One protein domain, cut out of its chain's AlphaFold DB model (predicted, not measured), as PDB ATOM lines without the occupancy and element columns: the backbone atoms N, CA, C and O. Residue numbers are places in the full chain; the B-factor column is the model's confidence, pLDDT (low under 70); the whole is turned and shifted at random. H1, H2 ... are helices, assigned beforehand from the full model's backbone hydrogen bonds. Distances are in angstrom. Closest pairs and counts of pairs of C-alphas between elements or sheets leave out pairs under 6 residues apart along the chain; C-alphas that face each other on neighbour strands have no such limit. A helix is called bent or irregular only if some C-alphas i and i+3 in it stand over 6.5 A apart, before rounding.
ATOM      1  N   TYR A   7     249.345 178.174 197.541       85.56
ATOM      2  CA  TYR A   7     249.419 178.271 196.092       85.56
ATOM      3  C   TYR A   7     248.059 178.064 195.403       85.56
ATOM      4  O   TYR A   7     247.691 178.834 194.520       85.56
ATOM      5  N   GLU A   8     247.288 177.062 195.824       87.31
ATOM      6  CA  GLU A   8     245.962 176.771 195.266       87.31
ATOM      7  C   GLU A   8     244.953 177.875 195.594       87.31
ATOM      8  O   GLU A   8     244.164 178.257 194.731       87.31
ATOM      9  N   GLU A   9     245.014 178.434 196.803       88.69
ATOM     10  CA  GLU A   9     244.139 179.533 197.223       88.69
ATOM     11  C   GLU A   9     244.467 180.846 196.497       88.69
ATOM     12  O   GLU A   9     243.562 181.575 196.087       88.69
ATOM     13  N   VAL A  10     245.752 181.125 196.249       88.50
ATOM     14  CA  VAL A  10     246.181 182.277 195.434       88.50
ATOM     15  C   VAL A  10     245.722 182.127 193.983       88.50
ATOM     16  O   VAL A  10     245.249 183.100 193.389       88.50
ATOM     17  N   ILE A  11     245.801 180.920 193.412       89.69
ATOM     18  CA  ILE A  11     245.264 180.644 192.072       89.69
ATOM     19  C   ILE A  11     243.749 180.845 192.052       89.69
ATOM     20  O   ILE A  11     243.240 181.515 191.152       89.69
ATOM     21  N   ALA A  12     243.033 180.305 193.039       89.81
ATOM     22  CA  ALA A  12     241.587 180.454 193.153       89.81
ATOM     23  C   ALA A  12     241.183 181.935 193.228       89.81
ATOM     24  O   ALA A  12     240.355 182.400 192.440       89.81
ATOM     25  N   PHE A  13     241.838 182.708 194.090       91.88
ATOM     26  CA  PHE A  13     241.622 184.147 194.215       91.88
ATOM     27  C   PHE A  13     241.910 184.897 192.904       91.88
ATOM     28  O   PHE A  13     241.091 185.697 192.442       91.88
ATOM     29  N   GLY A  14     243.035 184.587 192.251       92.19
ATOM     30  CA  GLY A  14     243.383 185.138 190.941       92.19
ATOM     31  C   GLY A  14     242.346 184.807 189.864       92.19
ATOM     32  O   GLY A  14     241.995 185.673 189.063       92.19
ATOM     33  N   SER A  15     241.798 183.590 189.874       91.88
ATOM     34  CA  SER A  15     240.767 183.160 188.925       91.88
ATOM     35  C   SER A  15     239.435 183.898 189.116       91.88
ATOM     36  O   SER A  15     238.813 184.289 188.128       91.88
ATOM     37  N   LEU A  16     239.036 184.182 190.363       91.75
ATOM     38  CA  LEU A  16     237.833 184.960 190.672       91.75
ATOM     39  C   LEU A  16     237.965 186.404 190.172       91.75
ATOM     40  O   LEU A  16     237.052 186.928 189.532       91.75
ATOM     41  N   LEU A  17     239.119 187.037 190.396       93.94
ATOM     42  CA  LEU A  17     239.403 188.371 189.858       93.94
ATOM     43  C   LEU A  17     239.451 188.362 188.326       93.94
ATOM     44  O   LEU A  17     238.883 189.245 187.679       93.94
ATOM     45  N   PHE A  18     240.079 187.343 187.736       94.25
ATOM     46  CA  PHE A  18     240.114 187.172 186.289       94.25
ATOM     47  C   PHE A  18     238.709 187.011 185.702       94.25
ATOM     48  O   PHE A  18     238.424 187.611 184.669       94.25
ATOM     49  N   ALA A  19     237.804 186.287 186.367       91.19
ATOM     50  CA  ALA A  19     236.419 186.137 185.926       91.19
ATOM     51  C   ALA A  19     235.693 187.490 185.827       91.19
ATOM     52  O   ALA A  19     235.004 187.744 184.836       91.19
ATOM     53  N   VAL A  20     235.902 188.400 186.788       94.06
ATOM     54  CA  VAL A  20     235.347 189.768 186.735       94.06
ATOM     55  C   VAL A  20     235.883 190.533 185.520       94.06
ATOM     56  O   VAL A  20     235.115 191.156 184.779       94.06
ATOM     57  N   VAL A  21     237.195 190.462 185.276       94.88
ATOM     58  CA  VAL A  21     237.834 191.115 184.121       94.88
ATOM     59  C   VAL A  21     237.337 190.515 182.802       94.88
ATOM     60  O   VAL A  21     236.996 191.256 181.877       94.88
ATOM     61  N   ALA A  22     237.247 189.189 182.713       92.12
ATOM     62  CA  ALA A  22     236.760 188.476 181.538       92.12
ATOM     63  C   ALA A  22     235.307 188.857 181.219       92.12
ATOM     64  O   ALA A  22     234.994 189.181 180.071       92.12
ATOM     65  N   LEU A  23     234.440 188.910 182.233       90.50
ATOM     66  CA  LEU A  23     233.048 189.341 182.090       90.50
ATOM     67  C   LEU A  23     232.950 190.795 181.601       90.50
ATOM     68  O   LEU A  23     232.173 191.086 180.688       90.50
ATOM     69  N   TYR A  24     233.786 191.697 182.126       93.69
ATOM     70  CA  TYR A  24     233.888 193.069 181.619       93.69
ATOM     71  C   TYR A  24     234.279 193.117 180.138       93.69
ATOM     72  O   TYR A  24     233.645 193.836 179.360       93.69
ATOM     73  N   PHE A  25     235.302 192.364 179.723       93.06
ATOM     74  CA  PHE A  25     235.739 192.340 178.326       93.06
ATOM     75  C   PHE A  25     234.670 191.760 177.399       93.06
ATOM     76  O   PHE A  25     234.419 192.345 176.343       93.06
ATOM     77  N   MET A  26     233.996 190.682 177.809       88.69
ATOM     78  CA  MET A  26     232.874 190.094 177.067       88.69
ATOM     79  C   MET A  26     231.739 191.104 176.869       88.69
ATOM     80  O   MET A  26     231.293 191.319 175.739       88.69
ATOM     81  N   LEU A  27     231.315 191.793 177.935       88.62
ATOM     82  CA  LEU A  27     230.298 192.849 177.855       88.62
ATOM     83  C   LEU A  27     230.753 194.007 176.965       88.62
ATOM     84  O   LEU A  27     230.002 194.472 176.107       88.62
ATOM     85  N   LYS A  28     231.996 194.468 177.127       90.50
ATOM     86  CA  LYS A  28     232.562 195.552 176.317       90.50
ATOM     87  C   LYS A  28     232.550 195.194 174.831       90.50
ATOM     88  O   LYS A  28     232.129 196.023 174.025       90.50
ATOM     89  N   LEU A  29     232.982 193.984 174.481       90.56
ATOM     90  CA  LEU A  29     232.998 193.483 173.107       90.56
ATOM     91  C   LEU A  29     231.577 193.373 172.550       90.56
ATOM     92  O   LEU A  29     231.318 193.863 171.452       90.56
ATOM     93  N   HIS A  30     230.643 192.827 173.332       87.25
ATOM     94  CA  HIS A  30     229.228 192.766 172.970       87.25
ATOM     95  C   HIS A  30     228.660 194.156 172.639       87.25
ATOM     96  O   HIS A  30     228.063 194.345 171.577       87.25
ATOM     97  N   TYR A  31     228.890 195.156 173.495       87.62
ATOM     98  CA  TYR A  31     228.406 196.513 173.242       87.62
ATOM     99  C   TYR A  31     229.107 197.174 172.055       87.62
ATOM    100  O   TYR A  31     228.446 197.826 171.249       87.62
ATOM    101  N   GLN A  32     230.422 196.997 171.895       89.06
ATOM    102  CA  GLN A  32     231.137 197.497 170.716       89.06
ATOM    103  C   GLN A  32     230.565 196.915 169.422       89.06
ATOM    104  O   GLN A  32     230.339 197.662 168.470       89.06
ATOM    105  N   PHE A  33     230.269 195.616 169.413       85.81
ATOM    106  CA  PHE A  33     229.620 194.948 168.295       85.81
ATOM    107  C   PHE A  33     228.212 195.507 168.039       85.81
ATOM    108  O   PHE A  33     227.902 195.895 166.913       85.81
ATOM    109  N   ALA A  34     227.386 195.649 169.081       84.12
ATOM    110  CA  ALA A  34     226.035 196.202 168.968       84.12
ATOM    111  C   ALA A  34     226.027 197.642 168.415       84.12
ATOM    112  O   ALA A  34     225.273 197.950 167.490       84.12
ATOM    113  N   PHE A  35     226.903 198.520 168.920       84.69
ATOM    114  CA  PHE A  35     227.060 199.878 168.384       84.69
ATOM    115  C   PHE A  35     227.636 199.879 166.962       84.69
ATOM    116  O   PHE A  35     227.252 200.729 166.161       84.69
ATOM    117  N   GLY A  36     228.521 198.936 166.630       83.19
ATOM    118  CA  GLY A  36     229.046 198.751 165.276       83.19
ATOM    119  C   GLY A  36     227.947 198.422 164.267       83.19
ATOM    120  O   GLY A  36     227.871 199.059 163.222       83.19
ATOM    121  N   LEU A  37     227.036 197.509 164.617       80.50
ATOM    122  CA  LEU A  37     225.881 197.174 163.780       80.50
ATOM    123  C   LEU A  37     224.935 198.364 163.573       80.50
ATOM    124  O   LEU A  37     224.369 198.516 162.492       80.50
ATOM    125  N   MET A  38     224.770 199.223 164.585       79.56
ATOM    126  CA  MET A  38     223.905 200.402 164.473       79.56
ATOM    127  C   MET A  38     224.436 201.453 163.496       79.56
ATOM    128  O   MET A  38     223.621 202.154 162.897       79.56
ATOM    129  N   LYS A  39     225.756 201.551 163.287       77.62
ATOM    130  CA  LYS A  39     226.346 202.544 162.367       77.62
ATOM    131  C   LYS A  39     225.835 202.424 160.931       77.62
ATOM    132  O   LYS A  39     225.747 203.430 160.247       77.62
ATOM    133  N   ASN A  40     225.439 201.224 160.506       74.69
ATOM    134  CA  ASN A  40     224.933 200.965 159.156       74.69
ATOM    135  C   ASN A  40     223.421 201.224 159.018       74.69
ATOM    136  O   ASN A  40     222.790 200.738 158.080       74.69
ATOM    137  N   THR A  41     222.806 201.928 159.973       75.00
ATOM    138  CA  THR A  41     221.367 202.218 159.963       75.00
ATOM    139  C   THR A  41     221.116 203.706 159.754       75.00
ATOM    140  O   THR A  41     221.786 204.541 160.356       75.00
ATOM    141  N   SER A  42     220.085 204.046 158.977       68.62
ATOM    142  CA  SER A  42     219.655 205.438 158.756       68.62
ATOM    143  C   SER A  42     219.317 206.175 160.060       68.62
ATOM    144  O   SER A  42     219.482 207.386 160.170       68.62
ATOM    145  N   SER A  43     218.918 205.439 161.102       67.44
ATOM    146  CA  SER A  43     218.679 205.993 162.435       67.44
ATOM    147  C   SER A  43     219.948 206.523 163.113       67.44
ATOM    148  O   SER A  43     219.836 207.406 163.966       67.44
ATOM    149  N   TYR A  44     221.131 205.982 162.795       76.69
ATOM    150  CA  TYR A  44     222.391 206.461 163.362       76.69
ATOM    151  C   TYR A  44     222.774 207.824 162.792       76.69
ATOM    152  O   TYR A  44     223.166 208.697 163.559       76.69
ATOM    153  N   GLU A  45     222.564 208.050 161.496       75.69
ATOM    154  CA  GLU A  45     222.817 209.346 160.850       75.69
ATOM    155  C   GLU A  45     221.932 210.451 161.443       75.69
ATOM    156  O   GLU A  45     222.413 211.531 161.778       75.69
ATOM    157  N   THR A  46     220.647 210.166 161.676       82.00
ATOM    158  CA  THR A  46     219.702 211.156 162.222       82.00
ATOM    159  C   THR A  46     219.929 211.471 163.710       82.00
ATOM    160  O   THR A  46     219.573 212.550 164.186       82.00
ATOM    161  N   HIS A  47     220.486 210.538 164.490       85.56
ATOM    162  CA  HIS A  47     220.594 210.661 165.954       85.56
ATOM    163  C   HIS A  47     222.016 210.472 166.500       85.56
ATOM    164  O   HIS A  47     222.189 210.216 167.698       85.56
ATOM    165  N   GLN A  48     223.031 210.653 165.656       84.56
ATOM    166  CA  GLN A  48     224.437 210.353 165.941       84.56
ATOM    167  C   GLN A  48     224.916 210.905 167.291       84.56
ATOM    168  O   GLN A  48     225.447 210.160 168.115       84.56
ATOM    169  N   ALA A  49     224.665 212.191 167.560       85.06
ATOM    170  CA  ALA A  49     225.104 212.849 168.791       85.06
ATOM    171  C   ALA A  49     224.506 212.210 170.059       85.06
ATOM    172  O   ALA A  49     225.197 212.046 171.066       85.06
ATOM    173  N   LYS A  50     223.228 211.805 170.018       85.69
ATOM    174  CA  LYS A  50     222.565 211.140 171.153       85.69
ATOM    175  C   LYS A  50     223.108 209.725 171.353       85.69
ATOM    176  O   LYS A  50     223.322 209.318 172.493       85.69
ATOM    177  N   ILE A  51     223.363 209.002 170.262       84.88
ATOM    178  CA  ILE A  51     223.866 207.623 170.302       84.88
ATOM    179  C   ILE A  51     225.308 207.582 170.815       84.88
ATOM    180  O   ILE A  51     225.613 206.770 171.685       84.88
ATOM    181  N   GLU A  52     226.186 208.477 170.354       87.56
ATOM    182  CA  GLU A  52     227.561 208.554 170.870       87.56
ATOM    183  C   GLU A  52     227.598 208.983 172.343       87.56
ATOM    184  O   GLU A  52     228.372 208.426 173.124       87.56
ATOM    185  N   LYS A  53     226.705 209.885 172.774       89.94
ATOM    186  CA  LYS A  53     226.574 210.236 174.196       89.94
ATOM    187  C   LYS A  53     226.112 209.038 175.038       89.94
ATOM    188  O   LYS A  53     226.698 208.765 176.084       89.94
ATOM    189  N   ALA A  54     225.111 208.289 174.572       88.00
ATOM    190  CA  ALA A  54     224.636 207.075 175.242       88.00
ATOM    191  C   ALA A  54     225.733 206.003 175.332       88.00
ATOM    192  O   ALA A  54     225.945 205.415 176.391       88.00
ATOM    193  N   LYS A  55     226.483 205.802 174.246       89.69
ATOM    194  CA  LYS A  55     227.647 204.916 174.194       89.69
ATOM    195  C   LYS A  55     228.715 205.322 175.210       89.69
ATOM    196  O   LYS A  55     229.228 204.463 175.923       89.69
ATOM    197  N   HIS A  56     229.025 206.614 175.306       90.31
ATOM    198  CA  HIS A  56     229.987 207.126 176.280       90.31
ATOM    199  C   HIS A  56     229.554 206.822 177.721       90.31
ATOM    200  O   HIS A  56     230.337 206.244 178.477       90.31
ATOM    201  N   TYR A  57     228.304 207.129 178.085       91.75
ATOM    202  CA  TYR A  57     227.783 206.815 179.420       91.75
ATOM    203  C   TYR A  57     227.769 205.318 179.706       91.75
ATOM    204  O   TYR A  57     228.161 204.907 180.793       91.75
ATOM    205  N   LEU A  58     227.377 204.495 178.735       91.25
ATOM    206  CA  LEU A  58     227.350 203.048 178.903       91.25
ATOM    207  C   LEU A  58     228.751 202.487 179.183       91.25
ATOM    208  O   LEU A  58     228.923 201.711 180.120       91.25
ATOM    209  N   PHE A  59     229.776 202.917 178.438       93.12
ATOM    210  CA  PHE A  59     231.154 202.494 178.710       93.12
ATOM    211  C   PHE A  59     231.712 203.072 180.014       93.12
ATOM    212  O   PHE A  59     232.540 202.420 180.651       93.12
ATOM    213  N   PHE A  60     231.275 204.264 180.420       93.62
ATOM    214  CA  PHE A  60     231.617 204.826 181.725       93.62
ATOM    215  C   PHE A  60     231.036 203.975 182.862       93.62
ATOM    216  O   PHE A  60     231.788 203.521 183.721       93.62
ATOM    217  N   VAL A  61     229.736 203.670 182.816       92.75
ATOM    218  CA  VAL A  61     229.065 202.796 183.792       92.75
ATOM    219  C   VAL A  61     229.722 201.417 183.826       92.75
ATOM    220  O   VAL A  61     230.011 200.910 184.904       92.75
ATOM    221  N   LEU A  62     230.043 200.839 182.666       92.38
ATOM    222  CA  LEU A  62     230.709 199.538 182.596       92.38
ATOM    223  C   LEU A  62     232.090 199.548 183.277       92.38
ATOM    224  O   LEU A  62     232.461 198.574 183.927       92.38
ATOM    225  N   LYS A  63     232.850 200.648 183.166       93.50
ATOM    226  CA  LYS A  63     234.116 200.815 183.900       93.50
ATOM    227  C   LYS A  63     233.892 200.937 185.406       93.50
ATOM    228  O   LYS A  63     234.639 200.331 186.164       93.50
ATOM    229  N   VAL A  64     232.890 201.703 185.839       94.62
ATOM    230  CA  VAL A  64     232.549 201.823 187.267       94.62
ATOM    231  C   VAL A  64     232.166 200.455 187.837       94.62
ATOM    232  O   VAL A  64     232.689 200.064 188.875       94.62
ATOM    233  N   LEU A  65     231.338 199.688 187.122       92.81
ATOM    234  CA  LEU A  65     230.954 198.329 187.509       92.81
ATOM    235  C   LEU A  65     232.152 197.376 187.584       92.81
ATOM    236  O   LEU A  65     232.210 196.570 188.507       92.81
ATOM    237  N   LEU A  66     233.124 197.488 186.670       95.38
ATOM    238  CA  LEU A  66     234.376 196.728 186.757       95.38
ATOM    239  C   LEU A  66     235.119 197.028 188.063       95.38
ATOM    240  O   LEU A  66     235.498 196.099 188.769       95.38
ATOM    241  N   TRP A  67     235.313 198.306 188.396       96.69
ATOM    242  CA  TRP A  67     236.002 198.694 189.630       96.69
ATOM    243  C   TRP A  67     235.268 198.204 190.876       96.69
ATOM    244  O   TRP A  67     235.891 197.610 191.752       96.69
ATOM    245  N   VAL A  68     233.948 198.393 190.931       95.25
ATOM    246  CA  VAL A  68     233.112 197.902 192.036       95.25
ATOM    247  C   VAL A  68     233.196 196.378 192.148       95.25
ATOM    248  O   VAL A  68     233.359 195.863 193.250       95.25
ATOM    249  N   GLY A  69     233.148 195.655 191.026       92.88
ATOM    250  CA  GLY A  69     233.270 194.199 190.996       92.88
ATOM    251  C   GLY A  69     234.634 193.705 191.480       92.88
ATOM    252  O   GLY A  69     234.693 192.793 192.299       92.88
ATOM    253  N   LEU A  70     235.727 194.332 191.032       96.69
ATOM    254  CA  LEU A  70     237.085 193.979 191.462       96.69
ATOM    255  C   LEU A  70     237.290 194.233 192.954       96.69
ATOM    256  O   LEU A  70     237.775 193.350 193.655       96.69
ATOM    257  N   ILE A  71     236.889 195.408 193.448       95.69
ATOM    258  CA  ILE A  71     236.980 195.748 194.874       95.69
ATOM    259  C   ILE A  71     236.118 194.789 195.699       95.69
ATOM    260  O   ILE A  71     236.579 194.271 196.712       95.69
ATOM    261  N   GLY A  72     234.893 194.510 195.247       95.25
ATOM    262  CA  GLY A  72     233.977 193.594 195.922       95.25
ATOM    263  C   GLY A  72     234.547 192.185 196.047       95.25
ATOM    264  O   GLY A  72     234.591 191.648 197.151       95.25
ATOM    265  N   VAL A  73     235.047 191.607 194.949       94.00
ATOM    266  CA  VAL A  73     235.670 190.272 194.961       94.00
ATOM    267  C   VAL A  73     236.958 190.261 195.780       94.00
ATOM    268  O   VAL A  73     237.209 189.295 196.496       94.00
ATOM    269  N   PHE A  74     237.746 191.335 195.734       94.88
ATOM    270  CA  PHE A  74     238.971 191.442 196.522       94.88
ATOM    271  C   PHE A  74     238.683 191.449 198.030       94.88
ATOM    272  O   PHE A  74     239.290 190.674 198.771       94.88
ATOM    273  N   ILE A  75     237.739 192.285 198.480       95.38
ATOM    274  CA  ILE A  75     237.306 192.344 199.886       95.38
ATOM    275  C   ILE A  75     236.705 191.003 200.301       95.38
ATOM    276  O   ILE A  75     237.111 190.447 201.319       95.38
ATOM    277  N   PHE A  76     235.785 190.464 199.495       93.62
ATOM    278  CA  PHE A  76     235.131 189.188 199.766       93.62
ATOM    279  C   PHE A  76     236.147 188.055 199.909       93.62
ATOM    280  O   PHE A  76     236.152 187.381 200.929       93.62
ATOM    281  N   GLY A  77     237.042 187.866 198.937       91.44
ATOM    282  CA  GLY A  77     238.001 186.765 198.985       91.44
ATOM    283  C   GLY A  77     239.036 186.925 200.102       91.44
ATOM    284  O   GLY A  77     239.400 185.934 200.725       91.44
ATOM    285  N   SER A  78     239.450 188.160 200.421       91.31
ATOM    286  CA  SER A  78     240.349 188.420 201.558       91.31
ATOM    287  C   SER A  78     239.679 188.079 202.890       91.31
ATOM    288  O   SER A  78     240.284 187.428 203.739       91.31
ATOM    289  N   TYR A  79     238.415 188.476 203.056       92.75
ATOM    290  CA  TYR A  79     237.614 188.149 204.231       92.75
ATOM    291  C   TYR A  79     237.378 186.636 204.350       92.75
ATOM    292  O   TYR A  79     237.640 186.050 205.397       92.75
ATOM    293  N   TYR A  80     236.980 185.988 203.254       89.69
ATOM    294  CA  TYR A  80     236.692 184.554 203.195       89.69
ATOM    295  C   TYR A  80     237.911 183.700 203.580       89.69
ATOM    296  O   TYR A  80     237.793 182.757 204.362       89.69
ATOM    297  N   LEU A  81     239.104 184.083 203.107       89.56
ATOM    298  CA  LEU A  81     240.367 183.460 203.518       89.56
ATOM    299  C   LEU A  81     240.719 183.758 204.981       89.56
ATOM    300  O   LEU A  81     241.256 182.887 205.663       89.56
ATOM    301  N   SER A  82     240.419 184.964 205.481       88.19
ATOM    302  CA  SER A  82     240.684 185.329 206.882       88.19
ATOM    303  C   SER A  82     239.840 184.532 207.883       88.19
ATOM    304  O   SER A  82     240.302 184.261 208.988       88.19
ATOM    305  N   GLU A  83     238.651 184.081 207.473       89.25
ATOM    306  CA  GLU A  83     237.808 183.153 208.240       89.25
ATOM    307  C   GLU A  83     238.275 181.686 208.138       89.25
ATOM    308  O   GLU A  83     237.686 180.795 208.748       89.25
ATOM    309  N   GLY A  84     239.351 181.413 207.391       83.62
ATOM    310  CA  GLY A  84     239.922 180.077 207.230       83.62
ATOM    311  C   GLY A  84     239.168 179.181 206.244       83.62
ATOM    312  O   GLY A  84     239.398 177.969 206.236       83.62
ATOM    313  N   MET A  85     238.282 179.742 205.416       87.06
ATOM    314  CA  MET A  85     237.571 178.999 204.372       87.06
ATOM    315  C   MET A  85     238.400 178.894 203.083       87.06
ATOM    316  O   MET A  85     239.208 179.766 202.769       87.06
ATOM    317  N   SER A  86     238.187 177.822 202.313       89.25
ATOM    318  CA  SER A  86     238.892 177.569 201.047       89.25
ATOM    319  C   SER A  86     238.150 178.189 199.861       89.25
ATOM    320  O   SER A  86     237.015 177.811 199.556       89.25
ATOM    321  N   LEU A  87     238.804 179.103 199.141       88.19
ATOM    322  CA  LEU A  87     238.297 179.668 197.886       88.19
ATOM    323  C   LEU A  87     238.306 178.639 196.762       88.19
ATOM    324  O   LEU A  87     237.441 178.680 195.887       88.19
ATOM    325  N   LYS A  88     239.262 177.703 196.776       89.50
ATOM    326  CA  LYS A  88     239.258 176.575 195.839       89.50
ATOM    327  C   LYS A  88     237.975 175.756 195.987       89.50
ATOM    328  O   LYS A  88     237.331 175.468 194.981       89.50
ATOM    329  N   ALA A  89     237.598 175.405 197.218       88.38
ATOM    330  CA  ALA A  89     236.354 174.680 197.472       88.38
ATOM    331  C   ALA A  89     235.135 175.478 196.982       88.38
ATOM    332  O   ALA A  89     234.292 174.925 196.280       88.38
ATOM    333  N   LEU A  90     235.101 176.788 197.256       88.88
ATOM    334  CA  LEU A  90     234.042 177.682 196.783       88.88
ATOM    335  C   LEU A  90     233.926 177.701 195.249       88.88
ATOM    336  O   LEU A  90     232.820 177.680 194.715       88.88
ATOM    337  N   LEU A  91     235.048 177.739 194.524       87.12
ATOM    338  CA  LEU A  91     235.051 177.719 193.059       87.12
ATOM    339  C   LEU A  91     234.459 176.433 192.491       87.12
ATOM    340  O   LEU A  91     233.648 176.504 191.570       87.12
ATOM    341  N   PHE A  92     234.851 175.278 193.029       88.50
ATOM    342  CA  PHE A  92     234.289 173.999 192.594       88.50
ATOM    343  C   PHE A  92     232.814 173.882 192.970       88.50
ATOM    344  O   PHE A  92     232.020 173.466 192.140       88.50
ATOM    345  N   GLU A  93     232.410 174.357 194.149       90.06
ATOM    346  CA  GLU A  93     230.997 174.393 194.532       90.06
ATOM    347  C   GLU A  93     230.167 175.275 193.581       90.06
ATOM    348  O   GLU A  93     229.054 174.918 193.192       90.06
ATOM    349  N   LEU A  94     230.696 176.435 193.177       86.88
ATOM    350  CA  LEU A  94     230.052 177.310 192.194       86.88
ATOM    351  C   LEU A  94     229.997 176.671 190.804       86.88
ATOM    352  O   LEU A  94     229.009 176.855 190.094       86.88
ATOM    353  N   TRP A  95     231.039 175.935 190.423       87.38
ATOM    354  CA  TRP A  95     231.099 175.210 189.158       87.38
ATOM    355  C   TRP A  95     230.087 174.062 189.115       87.38
ATOM    356  O   TRP A  95     229.340 173.949 188.148       87.38
ATOM    357  N   ASP A  96     229.996 173.277 190.184       89.00
ATOM    358  CA  ASP A  96     229.075 172.142 190.298       89.00
ATOM    359  C   ASP A  96     227.608 172.589 190.374       89.00
ATOM    360  O   ASP A  96     226.698 171.845 190.007       89.00
ATOM    361  N   LYS A  97     227.352 173.834 190.801       89.25
ATOM    362  CA  LYS A  97     226.020 174.455 190.730       89.25
ATOM    363  C   LYS A  97     225.593 174.819 189.306       89.25
ATOM    364  O   LYS A  97     224.420 175.149 189.116       89.25
ATOM    365  N   ILE A  98     226.491 174.793 188.318       86.12
ATOM    366  CA  ILE A  98     226.116 174.987 186.913       86.12
ATOM    367  C   ILE A  98     225.406 173.710 186.448       86.12
ATOM    368  O   ILE A  98     226.038 172.656 186.392       86.12
TER     369      ILE A  98
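This is residues 7 to 98 of the 217 residues of the protein "Mechanosensitive ion channel MscS" of Sulfurovum sp. AR (UniProt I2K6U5). A long helical hairpin makes a rod: H1 and H2 run side by side in opposite ways, and the short helix H3 packs beside the first turns of H1, with residues 93 to 98 sticking out. At the other end of the rod, H2 has a kink of 83 degrees near residue 49. The printed part has 92 residues, with three named helices in the order H1, H2, H3 and no named strand; its class is all helix. It is only just extended, close to loose, with a radius of gyration of the C-alphas of 18.5 A and spans of 58 by 23 by 20 A.

H1, residues 7 to 38, begins at C-alpha 7 (249.419, 178.271, 196.092) and is 46.3 A long from first to last C-alpha. H2, residues 42 to 82, is 56.2 A long and ends at C-alpha 82 (240.684, 185.329, 206.882). It is irregular: C-alphas 46 and 49 are 8.7 A apart. H3, residues 87 to 96, ends at C-alpha 96 (229.075, 172.142, 190.298).

H1 and H2 form a helical hairpin and touch, their closest C-alphas being those of Leu 17 and Leu 70 at 6.3 A. They run opposite ways at a shallow tilt of 8 degrees. H1 touches H3 with residues 8 to 13 alone; the closest C-alphas, of Ala 12 and Lys 88, are 5.3 A apart. These two run the same way at a steep tilt of 50 degrees. H2 and H3 only just touch, and only at the corner by their link, with 3 pairs of C-alphas within 8 A; the closest are those of Leu 81 and Leu 87, at 7.1 A. In H1 and H3 every O i to N i+4 pair is within hydrogen-bond range; in H2, 35 of 37 are.

The C-alphas of Ser 42 and Gly 84, the two farthest apart, are 58.3 A apart. The printed part has no cut, and both links are tight. The mean pLDDT of the printed part is 88.7; residues 42 to 43 are under 70.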